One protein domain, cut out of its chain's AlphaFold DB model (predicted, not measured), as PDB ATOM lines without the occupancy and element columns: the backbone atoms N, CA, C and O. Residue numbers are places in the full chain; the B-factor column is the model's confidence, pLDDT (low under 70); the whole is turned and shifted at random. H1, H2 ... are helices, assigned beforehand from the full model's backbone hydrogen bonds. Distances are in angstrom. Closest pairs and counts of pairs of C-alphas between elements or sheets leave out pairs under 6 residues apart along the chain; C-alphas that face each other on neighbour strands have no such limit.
ATOM      1  N   THR A 899     160.871 298.707 249.122       81.56
ATOM      2  CA  THR A 899     160.510 298.619 250.548       81.56
ATOM      3  C   THR A 899     159.015 298.850 250.802       81.56
ATOM      4  O   THR A 899     158.473 298.289 251.753       81.56
ATOM      5  N   ALA A 900     158.325 299.639 249.968       81.94
ATOM      6  CA  ALA A 900     156.864 299.708 249.973       81.94
ATOM      7  C   ALA A 900     156.248 298.438 249.363       81.94
ATOM      8  O   ALA A 900     155.360 297.852 249.977       81.94
ATOM      9  N   TRP A 901     156.781 297.951 248.233       87.12
ATOM     10  CA  TRP A 901     156.337 296.707 247.581       87.12
ATOM     11  C   TRP A 901     156.391 295.499 248.527       87.12
ATOM     12  O   TRP A 901     155.467 294.691 248.575       87.12
ATOM     13  N   GLY A 902     157.440 295.414 249.350       82.75
ATOM     14  CA  GLY A 902     157.600 294.351 250.340       82.75
ATOM     15  C   GLY A 902     156.517 294.315 251.422       82.75
ATOM     16  O   GLY A 902     156.324 293.270 252.035       82.75
ATOM     17  N   LYS A 903     155.777 295.411 251.639       85.38
ATOM     18  CA  LYS A 903     154.656 295.480 252.594       85.38
ATOM     19  C   LYS A 903     153.331 294.981 252.005       85.38
ATOM     20  O   LYS A 903     152.341 294.908 252.730       85.38
ATOM     21  N   THR A 904     153.284 294.633 250.717       86.50
ATOM     22  CA  THR A 904     152.086 294.070 250.083       86.50
ATOM     23  C   THR A 904     151.716 292.734 250.731       86.50
ATOM     24  O   THR A 904     152.541 291.828 250.849       86.50
ATOM     25  N   MET A 905     150.458 292.614 251.162       85.62
ATOM     26  CA  MET A 905     149.940 291.431 251.858       85.62
ATOM     27  C   MET A 905     149.684 290.285 250.876       85.62
ATOM     28  O   MET A 905     148.922 290.438 249.916       85.62
ATOM     29  N   CYS A 906     150.261 289.108 251.128       81.50
ATOM     30  CA  CYS A 906     150.116 287.983 250.212       81.50
ATOM     31  C   CYS A 906     148.717 287.356 250.315       81.50
ATOM     32  O   CYS A 906     148.363 286.722 251.306       81.50
ATOM     33  N   THR A 907     147.909 287.512 249.262       81.25
ATOM     34  CA  THR A 907     146.528 286.988 249.201       81.25
ATOM     35  C   THR A 907     146.398 285.672 248.421       81.25
ATOM     36  O   THR A 907     145.284 285.267 248.083       81.25
ATOM     37  N   LEU A 908     147.517 284.998 248.127       83.81
ATOM     38  CA  LEU A 908     147.543 283.731 247.388       83.81
ATOM     39  C   LEU A 908     147.051 282.557 248.263       83.81
ATOM     40  O   LEU A 908     147.451 282.478 249.426       83.81
ATOM     41  N   PRO A 909     146.236 281.613 247.742       75.94
ATOM     42  CA  PRO A 909     145.478 280.667 248.571       75.94
ATOM     43  C   PRO A 909     146.279 279.871 249.612       75.94
ATOM     44  O   PRO A 909     145.794 279.703 250.723       75.94
ATOM     45  N   LYS A 910     147.508 279.432 249.300       77.06
ATOM     46  CA  LYS A 910     148.332 278.598 250.203       77.06
ATOM     47  C   LYS A 910     148.868 279.352 251.436       77.06
ATOM     48  O   LYS A 910     149.257 278.718 252.409       77.06
ATOM     49  N   VAL A 911     148.921 280.688 251.398       77.19
ATOM     50  CA  VAL A 911     149.500 281.526 252.475       77.19
ATOM     51  C   VAL A 911     148.590 282.666 252.945       77.19
ATOM     52  O   VAL A 911     148.895 283.308 253.946       77.19
ATOM     53  N   LYS A 912     147.451 282.890 252.278       76.12
ATOM     54  CA  LYS A 912     146.460 283.936 252.583       76.12
ATOM     55  C   LYS A 912     146.072 283.986 254.066       76.12
ATOM     56  O   LYS A 912     146.011 285.067 254.650       76.12
ATOM     57  N   ASP A 913     145.852 282.827 254.680       77.25
ATOM     58  CA  ASP A 913     145.399 282.730 256.073       77.25
ATOM     59  C   ASP A 913     146.503 283.075 257.085       77.25
ATOM     60  O   ASP A 913     146.207 283.469 258.214       77.25
ATOM     61  N   ARG A 914     147.776 283.021 256.661       75.94
ATOM     62  CA  ARG A 914     148.941 283.424 257.464       75.94
ATOM     63  C   ARG A 914     149.070 284.943 257.605       75.94
ATOM     64  O   ARG A 914     149.784 285.393 258.492       75.94
ATOM     65  N   LYS A 915     148.391 285.722 256.746       80.25
ATOM     66  CA  LYS A 915     148.388 287.200 256.737       80.25
ATOM     67  C   LYS A 915     149.794 287.819 256.805       80.25
ATOM     68  O   LYS A 915     149.999 288.787 257.527       80.25
ATOM     69  N   ALA A 916     150.738 287.270 256.045       81.56
ATOM     70  CA  ALA A 916     152.099 287.792 255.936       81.56
ATOM     71  C   ALA A 916     152.266 288.681 254.690       81.56
ATOM     72  O   ALA A 916     151.620 288.465 253.656       81.56
ATOM     73  N   SER A 917     153.150 289.670 254.783       87.75
ATOM     74  CA  SER A 917     153.603 290.481 253.653       87.75
ATOM     75  C   SER A 917     154.656 289.758 252.804       87.75
ATOM     76  O   SER A 917     155.255 288.762 253.222       87.75
ATOM     77  N   TYR A 918     154.901 290.252 251.590       90.12
ATOM     78  CA  TYR A 918     155.919 289.698 250.695       90.12
ATOM     79  C   TYR A 918     157.332 289.717 251.298       90.12
ATOM     80  O   TYR A 918     158.082 288.761 251.101       90.12
ATOM     81  N   ALA A 919     157.692 290.759 252.054       86.81
ATOM     82  CA  ALA A 919     158.982 290.850 252.734       86.81
ATOM     83  C   ALA A 919     159.102 289.845 253.888       86.81
ATOM     84  O   ALA A 919     160.166 289.259 254.076       86.81
ATOM     85  N   GLU A 920     158.031 289.616 254.650       85.44
ATOM     86  CA  GLU A 920     158.034 288.634 255.744       85.44
ATOM     87  C   GLU A 920     158.163 287.207 255.201       85.44
ATOM     88  O   GLU A 920     159.008 286.454 255.676       85.44
ATOM     89  N   LEU A 921     157.412 286.863 254.147       85.00
ATOM     90  CA  LEU A 921     157.528 285.560 253.483       85.00
ATOM     91  C   LEU A 921     158.922 285.342 252.876       85.00
ATOM     92  O   LEU A 921     159.494 284.275 253.053       85.00
ATOM     93  N   ALA A 922     159.492 286.342 252.195       84.25
ATOM     94  CA  ALA A 922     160.804 286.215 251.555       84.25
ATOM     95  C   ALA A 922     161.968 286.013 252.546       84.25
ATOM     96  O   ALA A 922     162.987 285.427 252.178       84.25
ATOM     97  N   ASN A 923     161.826 286.480 253.792       80.62
ATOM     98  CA  ASN A 923     162.822 286.304 254.854       80.62
ATOM     99  C   ASN A 923     162.572 285.059 255.731       80.62
ATOM    100  O   ASN A 923     163.356 284.783 256.640       80.62
ATOM    101  N   GLU A 924     161.501 284.296 255.490       77.94
ATOM    102  CA  GLU A 924     161.154 283.131 256.302       77.94
ATOM    103  C   GLU A 924     161.839 281.850 255.795       77.94
ATOM    104  O   GLU A 924     161.512 281.308 254.742       77.94
ATOM    105  N   GLY A 925     162.773 281.330 256.594       67.00
ATOM    106  CA  GLY A 925     163.577 280.150 256.266       67.00
ATOM    107  C   GLY A 925     162.908 278.784 256.473       67.00
ATOM    108  O   GLY A 925     163.630 277.790 256.561       67.00
ATOM    109  N   ASP A 926     161.578 278.696 256.594       76.50
ATOM    110  CA  ASP A 926     160.910 277.390 256.676       76.50
ATOM    111  C   ASP A 926     160.887 276.681 255.314       76.50
ATOM    112  O   ASP A 926     160.639 277.290 254.271       76.50
ATOM    113  N   LYS A 927     161.073 275.358 255.328       73.38
ATOM    114  CA  LYS A 927     161.113 274.524 254.122       73.38
ATOM    115  C   LYS A 927     159.822 274.618 253.305       73.38
ATOM    116  O   LYS A 927     159.897 274.658 252.080       73.38
ATOM    117  N   SER A 928     158.653 274.699 253.950       75.06
ATOM    118  CA  SER A 928     157.371 274.788 253.236       75.06
ATOM    119  C   SER A 928     157.145 276.153 252.572       75.06
ATOM    120  O   SER A 928     156.476 276.221 251.533       75.06
ATOM    121  N   THR A 929     157.744 277.214 253.127       79.50
ATOM    122  CA  THR A 929     157.776 278.555 252.528       79.50
ATOM    123  C   THR A 929     158.798 278.624 251.398       79.50
ATOM    124  O   THR A 929     158.436 279.063 250.311       79.50
ATOM    125  N   ILE A 930     160.020 278.110 251.578       81.12
ATOM    126  CA  ILE A 930     161.061 278.063 250.531       81.12
ATOM    127  C   ILE A 930     160.555 277.320 249.283       81.12
ATOM    128  O   ILE A 930     160.590 277.874 248.186       81.12
ATOM    129  N   GLU A 931     159.984 276.119 249.445       80.81
ATOM    130  CA  GLU A 931     159.379 275.355 248.339       80.81
ATOM    131  C   GLU A 931     158.246 276.129 247.638       80.81
ATOM    132  O   GLU A 931     158.026 275.975 246.435       80.81
ATOM    133  N   TYR A 932     157.527 276.992 248.365       84.00
ATOM    134  CA  TYR A 932     156.460 277.818 247.802       84.00
ATOM    135  C   TYR A 932     156.970 279.085 247.096       84.00
ATOM    136  O   TYR A 932     156.401 279.474 246.078       84.00
ATOM    137  N   LEU A 933     158.051 279.705 247.575       85.62
ATOM    138  CA  LEU A 933     158.694 280.849 246.919       85.62
ATOM    139  C   LEU A 933     159.338 280.436 245.588       85.62
ATOM    140  O   LEU A 933     159.155 281.126 244.584       85.62
ATOM    141  N   THR A 934     159.987 279.268 245.543       84.88
ATOM    142  CA  THR A 934     160.459 278.659 244.288       84.88
ATOM    143  C   THR A 934     159.285 278.393 243.341       84.88
ATOM    144  O   THR A 934     159.316 278.831 242.193       84.88
ATOM    145  N   TRP A 935     158.180 277.809 243.830       88.69
ATOM    146  CA  TRP A 935     156.970 277.624 243.015       88.69
ATOM    147  C   TRP A 935     156.425 278.945 242.445       88.69
ATOM    148  O   TRP A 935     156.057 278.987 241.272       88.69
ATOM    149  N   VAL A 936     156.399 280.037 243.222       85.62
ATOM    150  CA  VAL A 936     155.991 281.373 242.740       85.62
ATOM    151  C   VAL A 936     156.923 281.873 241.628       85.62
ATOM    152  O   VAL A 936     156.441 282.355 240.601       85.62
ATOM    153  N   LEU A 937     158.239 281.711 241.790       83.62
ATOM    154  CA  LEU A 937     159.241 282.104 240.793       83.62
ATOM    155  C   LEU A 937     159.159 281.290 239.491       83.62
ATOM    156  O   LEU A 937     159.455 281.848 238.433       83.62
ATOM    157  N   ASP A 938     158.714 280.034 239.543       83.81
ATOM    158  CA  ASP A 938     158.516 279.181 238.363       83.81
ATOM    159  C   ASP A 938     157.156 279.409 237.673       83.81
ATOM    160  O   ASP A 938     157.018 279.214 236.467       83.81
ATOM    161  N   ASN A 939     156.128 279.839 238.416       84.19
ATOM    162  CA  ASN A 939     154.729 279.876 237.955       84.19
ATOM    163  C   ASN A 939     154.209 281.293 237.638       84.19
ATOM    164  O   ASN A 939     152.997 281.521 237.651       84.19
ATOM    165  N   ARG A 940     155.106 282.243 237.339       79.25
ATOM    166  CA  ARG A 940     154.820 283.692 237.200       79.25
ATOM    167  C   ARG A 940     153.571 284.004 236.370       79.25
ATOM    168  O   ARG A 940     152.724 284.771 236.804       79.25
ATOM    169  N   SER A 941     153.419 283.345 235.222       76.31
ATOM    170  CA  SER A 941     152.327 283.571 234.266       76.31
ATOM    171  C   SER A 941     150.952 283.023 234.684       76.31
ATOM    172  O   SER A 941     149.987 283.208 233.945       76.31
ATOM    173  N   LYS A 942     150.808 282.352 235.841       76.50
ATOM    174  CA  LYS A 942     149.512 281.775 236.261       76.50
ATOM    175  C   LYS A 942     148.480 282.806 236.722       76.50
ATOM    176  O   LYS A 942     147.290 282.527 236.638       76.50
ATOM    177  N   SER A 943     148.900 283.961 237.240       84.38
ATOM    178  CA  SER A 943     148.019 285.115 237.486       84.38
ATOM    179  C   SER A 943     148.839 286.356 237.831       84.38
ATOM    180  O   SER A 943     149.906 286.224 238.428       84.38
ATOM    181  N   ALA A 944     148.287 287.551 237.600       80.06
ATOM    182  CA  ALA A 944     148.929 288.822 237.956       80.06
ATOM    183  C   ALA A 944     149.378 288.913 239.435       80.06
ATOM    184  O   ALA A 944     150.364 289.573 239.741       80.06
ATOM    185  N   LYS A 945     148.707 288.211 240.365       82.25
ATOM    186  CA  LYS A 945     149.106 288.152 241.788       82.25
ATOM    187  C   LYS A 945     150.320 287.257 242.066       82.25
ATOM    188  O   LYS A 945     150.976 287.429 243.086       82.25
ATOM    189  N   VAL A 946     150.581 286.272 241.208       85.56
ATOM    190  CA  VAL A 946     151.796 285.439 241.263       85.56
ATOM    191  C   VAL A 946     152.923 286.142 240.508       85.56
ATOM    192  O   VAL A 946     154.059 286.132 240.971       85.56
ATOM    193  N   GLU A 947     152.599 286.811 239.401       87.75
ATOM    194  CA  GLU A 947     153.524 287.626 238.614       87.75
ATOM    195  C   GLU A 947     154.120 288.781 239.430       87.75
ATOM    196  O   GLU A 947     155.340 288.902 239.496       87.75
ATOM    197  N   ASP A 948     153.286 289.562 240.127       87.19
ATOM    198  CA  ASP A 948     153.719 290.665 240.998       87.19
ATOM    199  C   ASP A 948     154.630 290.184 242.145       87.19
ATOM    200  O   ASP A 948     155.704 290.742 242.366       87.19
ATOM    201  N   PHE A 949     154.271 289.084 242.821       90.25
ATOM    202  CA  PHE A 949     155.112 288.528 243.888       90.25
ATOM    203  C   PHE A 949     156.433 287.954 243.343       90.25
ATOM    204  O   PHE A 949     157.490 288.158 243.939       90.25
ATOM    205  N   ALA A 950     156.419 287.295 242.179       87.75
ATOM    206  CA  ALA A 950     157.637 286.818 241.521       87.75
ATOM    207  C   ALA A 950     158.535 287.972 241.035       87.75
ATOM    208  O   ALA A 950     159.762 287.868 241.101       87.75
ATOM    209  N   ALA A 951     157.944 289.080 240.578       87.38
ATOM    210  CA  ALA A 951     158.665 290.294 240.210       87.38
ATOM    211  C   ALA A 951     159.317 290.949 241.438       87.38
ATOM    212  O   ALA A 951     160.502 291.283 241.380       87.38
ATOM    213  N   TYR A 952     158.607 291.024 242.572       89.31
ATOM    214  CA  TYR A 952     159.171 291.457 243.853       89.31
ATOM    215  C   TYR A 952     160.354 290.577 244.296       89.31
ATOM    216  O   TYR A 952     161.432 291.100 244.586       89.31
ATOM    217  N   LEU A 953     160.201 289.245 244.283       87.81
ATOM    218  CA  LEU A 953     161.265 288.298 244.655       87.81
ATOM    219  C   LEU A 953     162.513 288.438 243.764       87.81
ATOM    220  O   LEU A 953     163.640 288.324 244.248       87.81
ATOM    221  N   CYS A 954     162.334 288.747 242.475       87.31
ATOM    222  CA  CYS A 954     163.441 289.092 241.583       87.31
ATOM    223  C   CYS A 954     164.044 290.477 241.863       87.31
ATOM    224  O   CYS A 954     165.262 290.619 241.776       87.31
ATOM    225  N   ALA A 955     163.243 291.480 242.235       82.88
ATOM    226  CA  ALA A 955     163.727 292.819 242.579       82.88
ATOM    227  C   ALA A 955     164.600 292.837 243.850       82.88
ATOM    228  O   ALA A 955     165.524 293.643 243.935       82.88
ATOM    229  N   ILE A 956     164.359 291.924 244.800       85.88
ATOM    230  CA  ILE A 956     165.228 291.700 245.974       85.88
ATOM    231  C   ILE A 956     166.330 290.645 245.742       85.88
ATOM    232  O   ILE A 956     167.068 290.324 246.670       85.88
ATOM    233  N   ALA A 957     166.451 290.102 244.523       84.19
ATOM    234  CA  ALA A 957     167.421 289.072 244.134       84.19
ATOM    235  C   ALA A 957     167.429 287.805 245.028       84.19
ATOM    236  O   ALA A 957     168.491 287.238 245.303       84.19
TER     237      ALA A 957
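What this domain is: This is residues 899 to 957 of the 977 residues of the protein "RE1 protein" of Symbiodinium natans (UniProt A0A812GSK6). Two longer helices, H2 and H3, meet about perpendicular, H2 reaching the side of H3 near its own last residues; with short H1 their centres make a triangle, and the loop of residues 899 to 917 passes round one side. The 59 printed residues hold H1, H2 and H3 in chain order and no named strand; the class is all helix, with 29 residues, under half, in named elements. The whole is compact, radius of gyration of the C-alphas 10.2 A, and rounded, spanning 23 by 23 by 21 A.

How they stand to each other: Look at H2, residues 927 to 938: with 936 to 937 alone it touches H3, residues 944 to 955, at 78 degrees, about perpendicular; the closest C-alphas, of Leu 937 and Ala 950, are 5.0 A apart. H1, residues 918 to 922, only just touches H3, with 3 pairs of C-alphas within 8 A, at residues 949 to 953 alone of H3; the closest C-alphas, of Tyr 918 and Phe 949, are 7.0 A apart. H1 and H2 are close but not clearly touching, the closest C-alphas, of Leu 921 and Thr 929, 7.1 A apart. Every O i to N i+4 pair is within hydrogen-bond range in H1 and H2, and 7 of 8 in H3.

Where its parts are: Find C-alpha 927 at (161.113, 274.524, 254.122); H2 runs 16.6 A from there to C-alpha 938. H3 runs 16.0 A to C-alpha 955 at (163.727, 292.819, 242.579), and H1 6.1 A.

The domain as a whole: The C-alphas farthest apart, of Ala 900 and Lys 927, are 25.9 A apart. The printed part has no cut, both links between helices are tight, and residue 925 alone is under pLDDT 70.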